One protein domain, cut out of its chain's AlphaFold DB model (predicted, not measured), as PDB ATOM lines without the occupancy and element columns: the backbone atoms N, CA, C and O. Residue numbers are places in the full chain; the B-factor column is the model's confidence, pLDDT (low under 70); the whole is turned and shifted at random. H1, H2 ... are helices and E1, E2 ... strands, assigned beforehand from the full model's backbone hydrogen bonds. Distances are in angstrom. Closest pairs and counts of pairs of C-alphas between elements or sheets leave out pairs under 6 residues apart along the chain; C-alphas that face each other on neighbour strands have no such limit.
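AT A GLANCE: This is residues 22 to 118 of the 356 residues of an uncharacterized protein of mine drainage metagenome (UniProt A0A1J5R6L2). A small three-stranded sheet has its helices over one face and the other face bare, and the long helix H3 runs over E1 and far past the sheet, making the longest axis. H2 and the short H1 cover the same face, and residues 108 to 113 at the far end of H3 stick out. The 97 printed residues hold E1, H1, H2, E2, E3 and H3 in that order; the sheet, E1 E3 E2, is antiparallel and the class is mixed. The whole is compact, with a radius of gyration of the C-alphas of 14.5 A, yet elongated, spanning 46 by 27 by 22 A.

IN THESE COORDINATES: E1 is residues 22 to 28, from C-alpha 22 at (-14.546, -9.580, -18.760); E3 is 75 to 81, 19.5 A; E2 is 65 to 70. H1 is residues 29 to 35, H2 43 to 57, 21.1 A, and H3 82 to 111, 43.1 A, ending at C-alpha 111 (-51.603, -16.111, -15.305).

HOW THE PARTS SIT: N 24 and O 78 of E1 and E3 are 2.8 A apart, and N 66 and O 79 of the hairpin E2 and E3 2.8 A, within hydrogen-bond range. E1, H1 H2, E2 form a split strand-helix-strand unit, two strands running the same way with E3 between them, its crossover right-handed. H3 runs along E1, at 0 degrees on the local plane; the closest C-alphas are Ala 22 and Gly 85, 4.9 A. H1 and H2 only just touch, with 3 pairs of C-alphas within 8 A, at residue 43 alone of H2. Every O i to N i+4 pair is within range in H1 and H2, and 24 of 26 in H3.

THE WHOLE: The C-alphas of Gly 82 and Gly 113 are farthest apart, 45.9 A. The printed part has no cut, no link is long, and no printed residue is under 70 in pLDDT.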
ATOM      1  N   ALA A  22     -13.551  -8.562 -19.046       92.88
ATOM      2  CA  ALA A  22     -14.546  -9.580 -18.760       92.88
ATOM      3  C   ALA A  22     -15.752  -9.347 -19.671       92.88
ATOM      4  O   ALA A  22     -16.287  -8.236 -19.728       92.88
ATOM      5  N   THR A  23     -16.187 -10.404 -20.351       95.56
ATOM      6  CA  THR A  23     -17.454 -10.421 -21.082       95.56
ATOM      7  C   THR A  23     -18.528 -11.010 -20.179       95.56
ATOM      8  O   THR A  23     -18.398 -12.132 -19.685       95.56
ATOM      9  N   ILE A  24     -19.581 -10.236 -19.944       96.50
ATOM     10  CA  ILE A  24     -20.762 -10.650 -19.193       96.50
ATOM     11  C   ILE A  24     -21.841 -10.977 -20.217       96.50
ATOM     12  O   ILE A  24     -22.312 -10.072 -20.904       96.50
ATOM     13  N   ASP A  25     -22.205 -12.251 -20.328       97.06
ATOM     14  CA  ASP A  25     -23.396 -12.662 -21.069       97.06
ATOM     15  C   ASP A  25     -24.632 -12.345 -20.222       97.06
ATOM     16  O   ASP A  25     -24.760 -12.823 -19.093       97.06
ATOM     17  N   LEU A  26     -25.501 -11.484 -20.744       97.81
ATOM     18  CA  LEU A  26     -26.741 -11.069 -20.088       97.81
ATOM     19  C   LEU A  26     -27.937 -11.910 -20.555       97.81
ATOM     20  O   LEU A  26     -29.008 -11.824 -19.957       97.81
ATOM     21  N   GLY A  27     -27.749 -12.739 -21.585       97.44
ATOM     22  CA  GLY A  27     -28.751 -13.634 -22.144       97.44
ATOM     23  C   GLY A  27     -29.391 -13.132 -23.444       97.44
ATOM     24  O   GLY A  27     -28.983 -12.109 -24.006       97.44
ATOM     25  N   PRO A  28     -30.409 -13.855 -23.949       97.75
ATOM     26  CA  PRO A  28     -31.108 -13.513 -25.188       97.75
ATOM     27  C   PRO A  28     -31.727 -12.113 -25.148       97.75
ATOM     28  O   PRO A  28     -32.301 -11.717 -24.134       97.75
ATOM     29  N   LYS A  29     -31.672 -11.380 -26.267       97.75
ATOM     30  CA  LYS A  29     -32.137  -9.984 -26.355       97.75
ATOM     31  C   LYS A  29     -33.549  -9.752 -25.806       97.75
ATOM     32  O   LYS A  29     -33.724  -8.865 -24.973       97.75
ATOM     33  N   ASP A  30     -34.518 -10.569 -26.210       96.06
ATOM     34  CA  ASP A  30     -35.915 -10.440 -25.767       96.06
ATOM     35  C   ASP A  30     -36.049 -10.616 -24.251       96.06
ATOM     36  O   ASP A  30     -36.834  -9.938 -23.590       96.06
ATOM     37  N   HIS A  31     -35.236 -11.505 -23.680       95.94
ATOM     38  CA  HIS A  31     -35.218 -11.740 -22.246       95.94
ATOM     39  C   HIS A  31     -34.592 -10.564 -21.490       95.94
ATOM     40  O   HIS A  31     -35.133 -10.100 -20.485       95.94
ATOM     41  N   VAL A  32     -33.497 -10.015 -22.021       97.81
ATOM     42  CA  VAL A  32     -32.846  -8.818 -21.475       97.81
ATOM     43  C   VAL A  32     -33.774  -7.605 -21.545       97.81
ATOM     44  O   VAL A  32     -33.798  -6.823 -20.600       97.81
ATOM     45  N   ALA A  33     -34.591  -7.464 -22.593       97.50
ATOM     46  CA  ALA A  33     -35.596  -6.402 -22.671       97.50
ATOM     47  C   ALA A  33     -36.572  -6.444 -21.481       97.50
ATOM     48  O   ALA A  33     -36.849  -5.411 -20.871       97.50
ATOM     49  N   VAL A  34     -37.027  -7.643 -21.095       96.50
ATOM     50  CA  VAL A  34     -37.904  -7.839 -19.929       96.50
ATOM     51  C   VAL A  34     -37.168  -7.555 -18.620       96.50
ATOM     52  O   VAL A  34     -37.675  -6.801 -17.794       96.50
ATOM     53  N   PHE A  35     -35.971  -8.117 -18.431       96.50
ATOM     54  CA  PHE A  35     -35.181  -7.939 -17.204       96.50
ATOM     55  C   PHE A  35     -34.776  -6.491 -16.953       96.50
ATOM     56  O   PHE A  35     -34.718  -6.063 -15.802       96.50
ATOM     57  N   PHE A  36     -34.504  -5.750 -18.026       97.00
ATOM     58  CA  PHE A  36     -34.125  -4.345 -17.973       97.00
ATOM     59  C   PHE A  36     -35.314  -3.391 -18.148       97.00
ATOM     60  O   PHE A  36     -35.110  -2.182 -18.283       97.00
ATOM     61  N   SER A  37     -36.541  -3.927 -18.130       95.44
ATOM     62  CA  SER A  37     -37.801  -3.178 -18.177       95.44
ATOM     63  C   SER A  37     -37.841  -2.153 -19.319       95.44
ATOM     64  O   SER A  37     -38.174  -0.985 -19.118       95.44
ATOM     65  N   THR A  38     -37.454  -2.579 -20.522       95.62
ATOM     66  CA  THR A  38     -37.243  -1.705 -21.685       95.62
ATOM     67  C   THR A  38     -37.802  -2.308 -22.975       95.62
ATOM     68  O   THR A  38     -38.267  -3.448 -22.993       95.62
ATOM     69  N   THR A  39     -37.797  -1.536 -24.063       92.50
ATOM     70  CA  THR A  39     -38.231  -2.013 -25.387       92.50
ATOM     71  C   THR A  39     -37.079  -2.659 -26.148       92.50
ATOM     72  O   THR A  39     -35.908  -2.393 -25.867       92.50
ATOM     73  N   ASP A  40     -37.411  -3.470 -27.154       89.38
ATOM     74  CA  ASP A  40     -36.431  -4.179 -27.982       89.38
ATOM     75  C   ASP A  40     -35.427  -3.229 -28.675       89.38
ATOM     76  O   ASP A  40     -34.236  -3.528 -28.809       89.38
ATOM     77  N   GLU A  41     -35.880  -2.039 -29.072       90.69
ATOM     78  CA  GLU A  41     -35.048  -1.020 -29.721       90.69
ATOM     79  C   GLU A  41     -34.069  -0.350 -28.749       90.69
ATOM     80  O   GLU A  41     -33.006   0.119 -29.161       90.69
ATOM     81  N   ALA A  42     -34.409  -0.302 -27.459       95.19
ATOM     82  CA  ALA A  42     -33.666   0.424 -26.435       95.19
ATOM     83  C   ALA A  42     -32.783  -0.474 -25.548       95.19
ATOM     84  O   ALA A  42     -32.088   0.056 -24.674       95.19
ATOM     85  N   VAL A  43     -32.769  -1.799 -25.768       97.75
ATOM     86  CA  VAL A  43     -32.073  -2.782 -24.913       97.75
ATOM     87  C   VAL A  43     -30.616  -2.408 -24.654       97.75
ATOM     88  O   VAL A  43     -30.233  -2.213 -23.504       97.75
ATOM     89  N   LEU A  44     -29.799  -2.263 -25.703       98.25
ATOM     90  CA  LEU A  44     -28.354  -2.048 -25.537       98.25
ATOM     91  C   LEU A  44     -28.052  -0.738 -24.791       98.25
ATOM     92  O   LEU A  44     -27.193  -0.709 -23.911       98.25
ATOM     93  N   THR A  45     -28.794   0.327 -25.107       98.19
ATOM     94  CA  THR A  45     -28.658   1.636 -24.456       98.19
ATOM     95  C   THR A  45     -29.068   1.572 -22.988       98.19
ATOM     96  O   THR A  45     -28.338   2.060 -22.129       98.19
ATOM     97  N   THR A  46     -30.200   0.932 -22.687       98.19
ATOM     98  CA  THR A  46     -30.727   0.819 -21.318       98.19
ATOM     99  C   THR A  46     -29.806  -0.031 -20.442       98.19
ATOM    100  O   THR A  46     -29.469   0.355 -19.325       98.19
ATOM    101  N   VAL A  47     -29.326  -1.161 -20.966       98.50
ATOM    102  CA  VAL A  47     -28.345  -2.011 -20.281       98.50
ATOM    103  C   VAL A  47     -27.058  -1.232 -20.010       98.50
ATOM    104  O   VAL A  47     -26.560  -1.238 -18.885       98.50
ATOM    105  N   GLY A  48     -26.527  -0.524 -21.013       98.44
ATOM    106  CA  GLY A  48     -25.314   0.279 -20.857       98.44
ATOM    107  C   GLY A  48     -25.465   1.374 -19.800       98.44
ATOM    108  O   GLY A  48     -24.553   1.584 -18.998       98.44
ATOM    109  N   HIS A  49     -26.631   2.019 -19.752       98.38
ATOM    110  CA  HIS A  49     -26.979   3.018 -18.743       98.38
ATOM    111  C   HIS A  49     -26.946   2.439 -17.321       98.38
ATOM    112  O   HIS A  49     -26.173   2.916 -16.485       98.38
ATOM    113  N   TYR A  50     -27.681   1.355 -17.054       98.56
ATOM    114  CA  TYR A  50     -27.706   0.738 -15.724       98.56
ATOM    115  C   TYR A  50     -26.353   0.138 -15.310       98.56
ATOM    116  O   TYR A  50     -25.943   0.262 -14.154       98.56
ATOM    117  N   LEU A  51     -25.599  -0.473 -16.231       98.44
ATOM    118  CA  LEU A  51     -24.251  -0.964 -15.919       98.44
ATOM    119  C   LEU A  51     -23.300   0.188 -15.571       98.44
ATOM    120  O   LEU A  51     -22.522   0.074 -14.624       98.44
ATOM    121  N   THR A  52     -23.402   1.321 -16.271       98.62
ATOM    122  CA  THR A  52     -22.618   2.527 -15.965       98.62
ATOM    123  C   THR A  52     -22.967   3.097 -14.589       98.62
ATOM    124  O   THR A  52     -22.061   3.452 -13.825       98.62
ATOM    125  N   GLN A  53     -24.257   3.154 -14.237       98.38
ATOM    126  CA  GLN A  53     -24.696   3.551 -12.896       98.38
ATOM    127  C   GLN A  53     -24.120   2.616 -11.827       98.38
ATOM    128  O   GLN A  53     -23.514   3.093 -10.867       98.38
ATOM    129  N   SER A  54     -24.231   1.299 -12.032       98.44
ATOM    130  CA  SER A  54     -23.741   0.288 -11.086       98.44
ATOM    131  C   SER A  54     -22.237   0.428 -10.846       98.44
ATOM    132  O   SER A  54     -21.791   0.514  -9.703       98.44
ATOM    133  N   LEU A  55     -21.453   0.550 -11.926       98.31
ATOM    134  CA  LEU A  55     -20.007   0.775 -11.862       98.31
ATOM    135  C   LEU A  55     -19.664   2.041 -11.076       98.31
ATOM    136  O   LEU A  55     -18.826   2.006 -10.176       98.31
ATOM    137  N   THR A  56     -20.338   3.148 -11.386       97.75
ATOM    138  CA  THR A  56     -20.089   4.441 -10.736       97.75
ATOM    139  C   THR A  56     -20.420   4.382  -9.243       97.75
ATOM    140  O   THR A  56     -19.659   4.889  -8.421       97.75
ATOM    141  N   ARG A  57     -21.513   3.709  -8.863       97.94
ATOM    142  CA  ARG A  57     -21.939   3.538  -7.462       97.94
ATOM    143  C   ARG A  57     -21.043   2.576  -6.688       97.94
ATOM    144  O   ARG A  57     -20.756   2.806  -5.515       97.94
ATOM    145  N   ASP A  58     -20.485   1.577  -7.361       97.25
ATOM    146  CA  ASP A  58     -19.394   0.758  -6.834       97.25
ATOM    147  C   ASP A  58     -18.050   1.519  -6.782       97.25
ATOM    148  O   ASP A  58     -17.062   1.024  -6.232       97.25
ATOM    149  N   GLY A  59     -17.982   2.759  -7.271       96.25
ATOM    150  CA  GLY A  59     -16.783   3.603  -7.293       96.25
ATOM    151  C   GLY A  59     -15.725   3.166  -8.309       96.25
ATOM    152  O   GLY A  59     -14.539   3.418  -8.095       96.25
ATOM    153  N   TYR A  60     -16.139   2.483  -9.374       97.00
ATOM    154  CA  TYR A  60     -15.339   2.265 -10.579       97.00
ATOM    155  C   TYR A  60     -15.517   3.425 -11.566       97.00
ATOM    156  O   TYR A  60     -16.404   4.267 -11.408       97.00
ATOM    157  N   ALA A  61     -14.668   3.487 -12.592       96.00
ATOM    158  CA  ALA A  61     -14.803   4.504 -13.624       96.00
ATOM    159  C   ALA A  61     -15.906   4.100 -14.613       96.00
ATOM    160  O   ALA A  61     -15.953   2.959 -15.060       96.00
ATOM    161  N   ALA A  62     -16.743   5.049 -15.044       94.25
ATOM    162  CA  ALA A  62     -17.731   4.800 -16.102       94.25
ATOM    163  C   ALA A  62     -17.085   4.231 -17.382       94.25
ATOM    164  O   ALA A  62     -17.645   3.356 -18.035       94.25
ATOM    165  N   GLY A  63     -15.863   4.676 -17.697       94.31
ATOM    166  CA  GLY A  63     -15.082   4.184 -18.833       94.31
ATOM    167  C   GLY A  63     -14.579   2.742 -18.701       94.31
ATOM    168  O   GLY A  63     -13.952   2.256 -19.643       94.31
ATOM    169  N   ASP A  64     -14.814   2.059 -17.577       96.44
ATOM    170  CA  ASP A  64     -14.531   0.628 -17.443       96.44
ATOM    171  C   ASP A  64     -15.519  -0.220 -18.255       96.44
ATOM    172  O   ASP A  64     -15.133  -1.294 -18.711       96.44
ATOM    173  N   LEU A  65     -16.738   0.276 -18.514       97.81
ATOM    174  CA  LEU A  65     -17.649  -0.294 -19.507       97.81
ATOM    175  C   LEU A  65     -17.167   0.085 -20.914       97.81
ATOM    176  O   LEU A  65     -17.137   1.260 -21.278       97.81
ATOM    177  N   LYS A  66     -16.794  -0.910 -21.719       97.56
ATOM    178  CA  LYS A  66     -16.333  -0.712 -23.104       97.56
ATOM    179  C   LYS A  66     -17.469  -0.739 -24.110       97.56
ATOM    180  O   LYS A  66     -17.398  -0.045 -25.120       97.56
ATOM    181  N   GLY A  67     -18.526  -1.483 -23.813       96.94
ATOM    182  CA  GLY A  67     -19.732  -1.481 -24.622       96.94
ATOM    183  C   GLY A  67     -20.708  -2.573 -24.226       96.94
ATOM    184  O   GLY A  67     -20.374  -3.498 -23.487       96.94
ATOM    185  N   VAL A  68     -21.920  -2.444 -24.760       98.44
ATOM    186  CA  VAL A  68     -22.965  -3.465 -24.729       98.44
ATOM    187  C   VAL A  68     -23.322  -3.776 -26.174       98.44
ATOM    188  O   VAL A  68     -23.565  -2.866 -26.965       98.44
ATOM    189  N   THR A  69     -23.303  -5.052 -26.540       98.19
ATOM    190  CA  THR A  69     -23.396  -5.492 -27.936       98.19
ATOM    191  C   THR A  69     -24.339  -6.673 -28.076       98.19
ATOM    192  O   THR A  69     -24.427  -7.514 -27.183       98.19
ATOM    193  N   LEU A  70     -25.029  -6.737 -29.216       98.19
ATOM    194  CA  LEU A  70     -25.763  -7.924 -29.638       98.19
ATOM    195  C   LEU A  70     -24.791  -8.865 -30.359       98.19
ATOM    196  O   LEU A  70     -24.192  -8.491 -31.369       98.19
ATOM    197  N   GLN A  71     -24.623 -10.061 -29.816       97.50
ATOM    198  CA  GLN A  71     -23.796 -11.123 -30.369       97.50
ATOM    199  C   GLN A  71     -24.496 -11.801 -31.556       97.50
ATOM    200  O   GLN A  71     -25.708 -11.685 -31.749       97.50
ATOM    201  N   ALA A  72     -23.725 -12.529 -32.367       96.25
ATOM    202  CA  ALA A  72     -24.239 -13.204 -33.563       96.25
ATOM    203  C   ALA A  72     -25.270 -14.310 -33.256       96.25
ATOM    204  O   ALA A  72     -26.082 -14.641 -34.117       96.25
ATOM    205  N   ASP A  73     -25.246 -14.866 -32.045       95.50
ATOM    206  CA  ASP A  73     -26.202 -15.855 -31.532       95.50
ATOM    207  C   ASP A  73     -27.465 -15.223 -30.911       95.50
ATOM    208  O   ASP A  73     -28.336 -15.937 -30.420       95.50
ATOM    209  N   GLY A  74     -27.593 -13.892 -30.956       97.19
ATOM    210  CA  GLY A  74     -28.743 -13.159 -30.427       97.19
ATOM    211  C   GLY A  74     -28.657 -12.820 -28.936       97.19
ATOM    212  O   GLY A  74     -29.614 -12.261 -28.393       97.19
ATOM    213  N   HIS A  75     -27.539 -13.117 -28.269       98.19
ATOM    214  CA  HIS A  75     -27.320 -12.733 -26.876       98.19
ATOM    215  C   HIS A  75     -26.841 -11.286 -26.744       98.19
ATOM    216  O   HIS A  75     -26.096 -10.772 -27.579       98.19
ATOM    217  N   VAL A  76     -27.242 -10.614 -25.670       98.62
ATOM    218  CA  VAL A  76     -26.688  -9.313 -25.289       98.62
ATOM    219  C   VAL A  76     -25.508  -9.554 -24.361       98.62
ATOM    220  O   VAL A  76     -25.640 -10.222 -23.340       98.62
ATOM    221  N   ALA A  77     -24.360  -8.967 -24.684       98.31
ATOM    222  CA  ALA A  77     -23.164  -9.059 -23.859       98.31
ATOM    223  C   ALA A  77     -22.602  -7.676 -23.531       98.31
ATOM    224  O   ALA A  77     -22.615  -6.772 -24.371       98.31
ATOM    225  N   ALA A  78     -22.069  -7.529 -22.320       98.25
ATOM    226  CA  ALA A  78     -21.350  -6.340 -21.881       98.25
ATOM    227  C   ALA A  78     -19.858  -6.638 -21.707       98.25
ATOM    228  O   ALA A  78     -19.482  -7.655 -21.126       98.25
ATOM    229  N   GLU A  79     -19.005  -5.734 -22.179       98.12
ATOM    230  CA  GLU A  79     -17.558  -5.817 -21.995       98.12
ATOM    231  C   GLU A  79     -17.113  -4.799 -20.942       98.12
ATOM    232  O   GLU A  79     -17.298  -3.593 -21.118       98.12
ATOM    233  N   ILE A  80     -16.519  -5.278 -19.846       97.88
ATOM    234  CA  ILE A  80     -16.045  -4.435 -18.743       97.88
ATOM    235  C   ILE A  80     -14.593  -4.785 -18.413       97.88
ATOM    236  O   ILE A  80     -14.244  -5.952 -18.238       97.88
ATOM    237  N   THR A  81     -13.720  -3.786 -18.298       96.12
ATOM    238  CA  THR A  81     -12.284  -4.014 -18.073       96.12
ATOM    239  C   THR A  81     -11.877  -4.116 -16.608       96.12
ATOM    240  O   THR A  81     -12.479  -3.516 -15.719       96.12
ATOM    241  N   GLY A  82     -10.775  -4.830 -16.362       93.69
ATOM    242  CA  GLY A  82     -10.049  -4.777 -15.095       93.69
ATOM    243  C   GLY A  82     -10.766  -5.471 -13.935       93.69
ATOM    244  O   GLY A  82     -11.468  -6.468 -14.108       93.69
ATOM    245  N   GLU A  83     -10.548  -4.969 -12.716       94.38
ATOM    246  CA  GLU A  83     -11.168  -5.539 -11.512       94.38
ATOM    247  C   GLU A  83     -12.697  -5.427 -11.555       94.38
ATOM    248  O   GLU A  83     -13.381  -6.390 -11.202       94.38
ATOM    249  N   ALA A  84     -13.206  -4.287 -12.035       96.06
ATOM    250  CA  ALA A  84     -14.629  -4.024 -12.187       96.06
ATOM    251  C   ALA A  84     -15.309  -5.125 -13.006       96.06
ATOM    252  O   ALA A  84     -16.301  -5.697 -12.561       96.06
ATOM    253  N   GLY A  85     -14.717  -5.499 -14.145       96.44
ATOM    254  CA  GLY A  85     -15.265  -6.540 -15.008       96.44
ATOM    255  C   GLY A  85     -15.382  -7.894 -14.322       96.44
ATOM    256  O   GLY A  85     -16.446  -8.505 -14.365       96.44
ATOM    257  N   ARG A  86     -14.338  -8.341 -13.613       95.00
ATOM    258  CA  ARG A  86     -14.390  -9.625 -12.888       95.00
ATOM    259  C   ARG A  86     -15.452  -9.631 -11.792       95.00
ATOM    260  O   ARG A  86     -16.164 -10.619 -11.642       95.00
ATOM    261  N   ARG A  87     -15.557  -8.547 -11.013       95.44
ATOM    262  CA  ARG A  87     -16.548  -8.472  -9.933       95.44
ATOM    263  C   ARG A  87     -17.971  -8.386 -10.478       95.44
ATOM    264  O   ARG A  87     -18.841  -9.080  -9.968       95.44
ATOM    265  N   MET A  88     -18.193  -7.587 -11.519       96.62
ATOM    266  CA  MET A  88     -19.500  -7.470 -12.168       96.62
ATOM    267  C   MET A  88     -19.916  -8.784 -12.828       96.62
ATOM    268  O   MET A  88     -21.064  -9.184 -12.693       96.62
ATOM    269  N   GLN A  89     -18.991  -9.508 -13.465       96.12
ATOM    270  CA  GLN A  89     -19.275 -10.835 -14.011       96.12
ATOM    271  C   GLN A  89     -19.735 -11.807 -12.917       96.12
ATOM    272  O   GLN A  89     -20.744 -12.486 -13.089       96.12
ATOM    273  N   ALA A  90     -19.046 -11.834 -11.771       94.75
ATOM    274  CA  ALA A  90     -19.459 -12.646 -10.629       94.75
ATOM    275  C   ALA A  90     -20.815 -12.202 -10.053       94.75
ATOM    276  O   ALA A  90     -21.614 -13.051  -9.673       94.75
ATOM    277  N   ALA A  91     -21.090 -10.894 -10.017       95.69
ATOM    278  CA  ALA A  91     -22.367 -10.370  -9.542       95.69
ATOM    279  C   ALA A  91     -23.538 -10.756 -10.457       95.69
ATOM    280  O   ALA A  91     -24.567 -11.243  -9.998       95.69
ATOM    281  N   PHE A  92     -23.372 -10.603 -11.769       96.81
ATOM    282  CA  PHE A  92     -24.422 -10.928 -12.734       96.81
ATOM    283  C   PHE A  92     -24.663 -12.435 -12.876       96.81
ATOM    284  O   PHE A  92     -25.782 -12.836 -13.193       96.81
ATOM    285  N   ALA A  93     -23.668 -13.271 -12.561       95.62
ATOM    286  CA  ALA A  93     -23.824 -14.723 -12.546       95.62
ATOM    287  C   ALA A  93     -24.874 -15.217 -11.535       95.62
ATOM    288  O   ALA A  93     -25.478 -16.261 -11.770       95.62
ATOM    289  N   TRP A  94     -25.110 -14.484 -10.439       94.56
ATOM    290  CA  TRP A  94     -26.178 -14.798  -9.482       94.56
ATOM    291  C   TRP A  94     -27.399 -13.881  -9.628       94.56
ATOM    292  O   TRP A  94     -28.529 -14.341  -9.466       94.56
ATOM    293  N   PHE A  95     -27.202 -12.610  -9.995       97.62
ATOM    294  CA  PHE A  95     -28.294 -11.640 -10.107       97.62
ATOM    295  C   PHE A  95     -29.295 -12.009 -11.206       97.62
ATOM    296  O   PHE A  95     -30.500 -11.868 -11.013       97.62
ATOM    297  N   LEU A  96     -28.824 -12.526 -12.348       97.62
ATOM    298  CA  LEU A  96     -29.707 -12.928 -13.446       97.62
ATOM    299  C   LEU A  96     -30.568 -14.156 -13.081       97.62
ATOM    300  O   LEU A  96     -31.784 -14.085 -13.263       97.62
ATOM    301  N   PRO A  97     -30.021 -15.250 -12.505       97.81
ATOM    302  CA  PRO A  97     -30.847 -16.326 -11.954       97.81
ATOM    303  C   PRO A  97     -31.843 -15.878 -10.876       97.81
ATOM    304  O   PRO A  97     -32.985 -16.337 -10.887       97.81
ATOM    305  N   ALA A  98     -31.456 -14.969  -9.975       97.81
ATOM    306  CA  ALA A  98     -32.380 -14.409  -8.987       97.81
ATOM    307  C   ALA A  98     -33.519 -13.638  -9.680       97.81
ATOM    308  O   ALA A  98     -34.697 -13.860  -9.397       97.81
ATOM    309  N   GLY A  99     -33.179 -12.790 -10.657       98.00
ATOM    310  CA  GLY A  99     -34.141 -12.062 -11.482       98.00
ATOM    311  C   GLY A  99     -35.104 -12.979 -12.238       98.00
ATOM    312  O   GLY A  99     -36.289 -12.667 -12.333       98.00
ATOM    313  N   GLN A 100     -34.642 -14.153 -12.684       98.31
ATOM    314  CA  GLN A 100     -35.507 -15.159 -13.308       98.31
ATOM    315  C   GLN A 100     -36.579 -15.654 -12.339       98.31
ATOM    316  O   GLN A 100     -37.743 -15.732 -12.718       98.31
ATOM    317  N   LYS A 101     -36.228 -15.921 -11.076       98.44
ATOM    318  CA  LYS A 101     -37.209 -16.331 -10.055       98.44
ATOM    319  C   LYS A 101     -38.282 -15.257  -9.852       98.44
ATOM    320  O   LYS A 101     -39.457 -15.582  -9.686       98.44
ATOM    321  N   ALA A 102     -37.897 -13.982  -9.898       98.25
ATOM    322  CA  ALA A 102     -38.842 -12.873  -9.821       98.25
ATOM    323  C   ALA A 102     -39.730 -12.767 -11.075       98.25
ATOM    324  O   ALA A 102     -40.926 -12.480 -10.968       98.25
ATOM    325  N   LEU A 103     -39.178 -13.023 -12.263       97.81
ATOM    326  CA  LEU A 103     -39.958 -13.060 -13.498       97.81
ATOM    327  C   LEU A 103     -40.956 -14.227 -13.495       97.81
ATOM    328  O   LEU A 103     -42.132 -14.018 -13.784       97.81
ATOM    329  N   ASP A 104     -40.535 -15.417 -13.068       98.25
ATOM    330  CA  ASP A 104     -41.400 -16.596 -12.955       98.25
ATOM    331  C   ASP A 104     -42.578 -16.335 -11.998       98.25
ATOM    332  O   ASP A 104     -43.731 -16.660 -12.303       98.25
ATOM    333  N   ALA A 105     -42.310 -15.693 -10.854       97.88
ATOM    334  CA  ALA A 105     -43.343 -15.269  -9.909       97.88
ATOM    335  C   ALA A 105     -44.308 -14.248 -10.535       97.88
ATOM    336  O   ALA A 105     -45.529 -14.360 -10.396       97.88
ATOM    337  N   THR A 106     -43.771 -13.284 -11.281       97.06
ATOM    338  CA  THR A 106     -44.553 -12.281 -12.010       97.06
ATOM    339  C   THR A 106     -45.476 -12.923 -13.050       97.06
ATOM    340  O   THR A 106     -46.660 -12.586 -13.135       97.06
ATOM    341  N   ASP A 107     -44.976 -13.893 -13.809       97.00
ATOM    342  CA  ASP A 107     -45.763 -14.606 -14.811       97.00
ATOM    343  C   ASP A 107     -46.844 -15.486 -14.176       97.00
ATOM    344  O   ASP A 107     -47.965 -15.564 -14.694       97.00
ATOM    345  N   ALA A 108     -46.573 -16.075 -13.008       96.94
ATOM    346  CA  ALA A 108     -47.589 -16.770 -12.224       96.94
ATOM    347  C   ALA A 108     -48.720 -15.822 -11.776       96.94
ATOM    348  O   ALA A 108     -49.897 -16.165 -11.923       96.94
ATOM    349  N   ILE A 109     -48.388 -14.613 -11.306       96.12
ATOM    350  CA  ILE A 109     -49.370 -13.578 -10.928       96.12
ATOM    351  C   ILE A 109     -50.212 -13.157 -12.141       96.12
ATOM    352  O   ILE A 109     -51.442 -13.092 -12.048       96.12
ATOM    353  N   ARG A 110     -49.579 -12.917 -13.299       95.69
ATOM    354  CA  ARG A 110     -50.270 -12.588 -14.560       95.69
ATOM    355  C   ARG A 110     -51.235 -13.689 -14.976       95.69
ATOM    356  O   ARG A 110     -52.397 -13.410 -15.262       95.69
ATOM    357  N   LYS A 111     -50.783 -14.945 -14.955       96.75
ATOM    358  CA  LYS A 111     -51.603 -16.111 -15.305       96.75
ATOM    359  C   LYS A 111     -52.795 -16.290 -14.361       96.75
ATOM    360  O   LYS A 111     -53.853 -16.730 -14.801       96.75
ATOM    361  N   ALA A 112     -52.634 -15.936 -13.087       95.62
ATOM    362  CA  ALA A 112     -53.705 -15.947 -12.096       95.62
ATOM    363  C   ALA A 112     -54.665 -14.742 -12.203       95.62
ATOM    364  O   ALA A 112     -55.649 -14.690 -11.471       95.62
ATOM    365  N   GLY A 113     -54.402 -13.778 -13.096       94.25
ATOM    366  CA  GLY A 113     -55.211 -12.566 -13.254       94.25
ATOM    367  C   GLY A 113     -54.997 -11.518 -12.157       94.25
ATOM    368  O   GLY A 113     -55.802 -10.600 -12.035       94.25
ATOM    369  N   GLY A 114     -53.932 -11.645 -11.357       92.25
ATOM    370  CA  GLY A 114     -53.606 -10.713 -10.270       92.25
ATOM    371  C   GLY A 114     -52.791  -9.491 -10.705       92.25
ATOM    372  O   GLY A 114     -52.553  -8.602  -9.894       92.25
ATOM    373  N   TRP A 115     -52.344  -9.442 -11.963       94.62
ATOM    374  CA  TRP A 115     -51.503  -8.358 -12.478       94.62
ATOM    375  C   TRP A 115     -52.325  -7.123 -12.853       94.62
ATOM    376  O   TRP A 115     -53.290  -7.228 -13.612       94.62
ATOM    377  N   GLN A 116     -51.916  -5.947 -12.376       93.69
ATOM    378  CA  GLN A 116     -52.575  -4.688 -12.725       93.69
ATOM    379  C   GLN A 116     -51.997  -4.079 -14.014       93.69
ATOM    380  O   GLN A 116     -50.790  -4.152 -14.240       93.69
ATOM    381  N   PRO A 117     -52.810  -3.399 -14.846       92.31
ATOM    382  CA  PRO A 117     -52.327  -2.771 -16.081       92.31
ATOM    383  C   PRO A 117     -51.257  -1.690 -15.880       92.31
ATOM    384  O   PRO A 117     -50.497  -1.403 -16.795       92.31
ATOM    385  N   THR A 118     -51.221  -1.068 -14.701       92.62
ATOM    386  CA  THR A 118     -50.264  -0.010 -14.345       92.62
ATOM    387  C   THR A 118     -48.955  -0.545 -13.767       92.62
ATOM    388  O   THR A 118     -48.098   0.247 -13.390       92.62
TER     389      THR A 118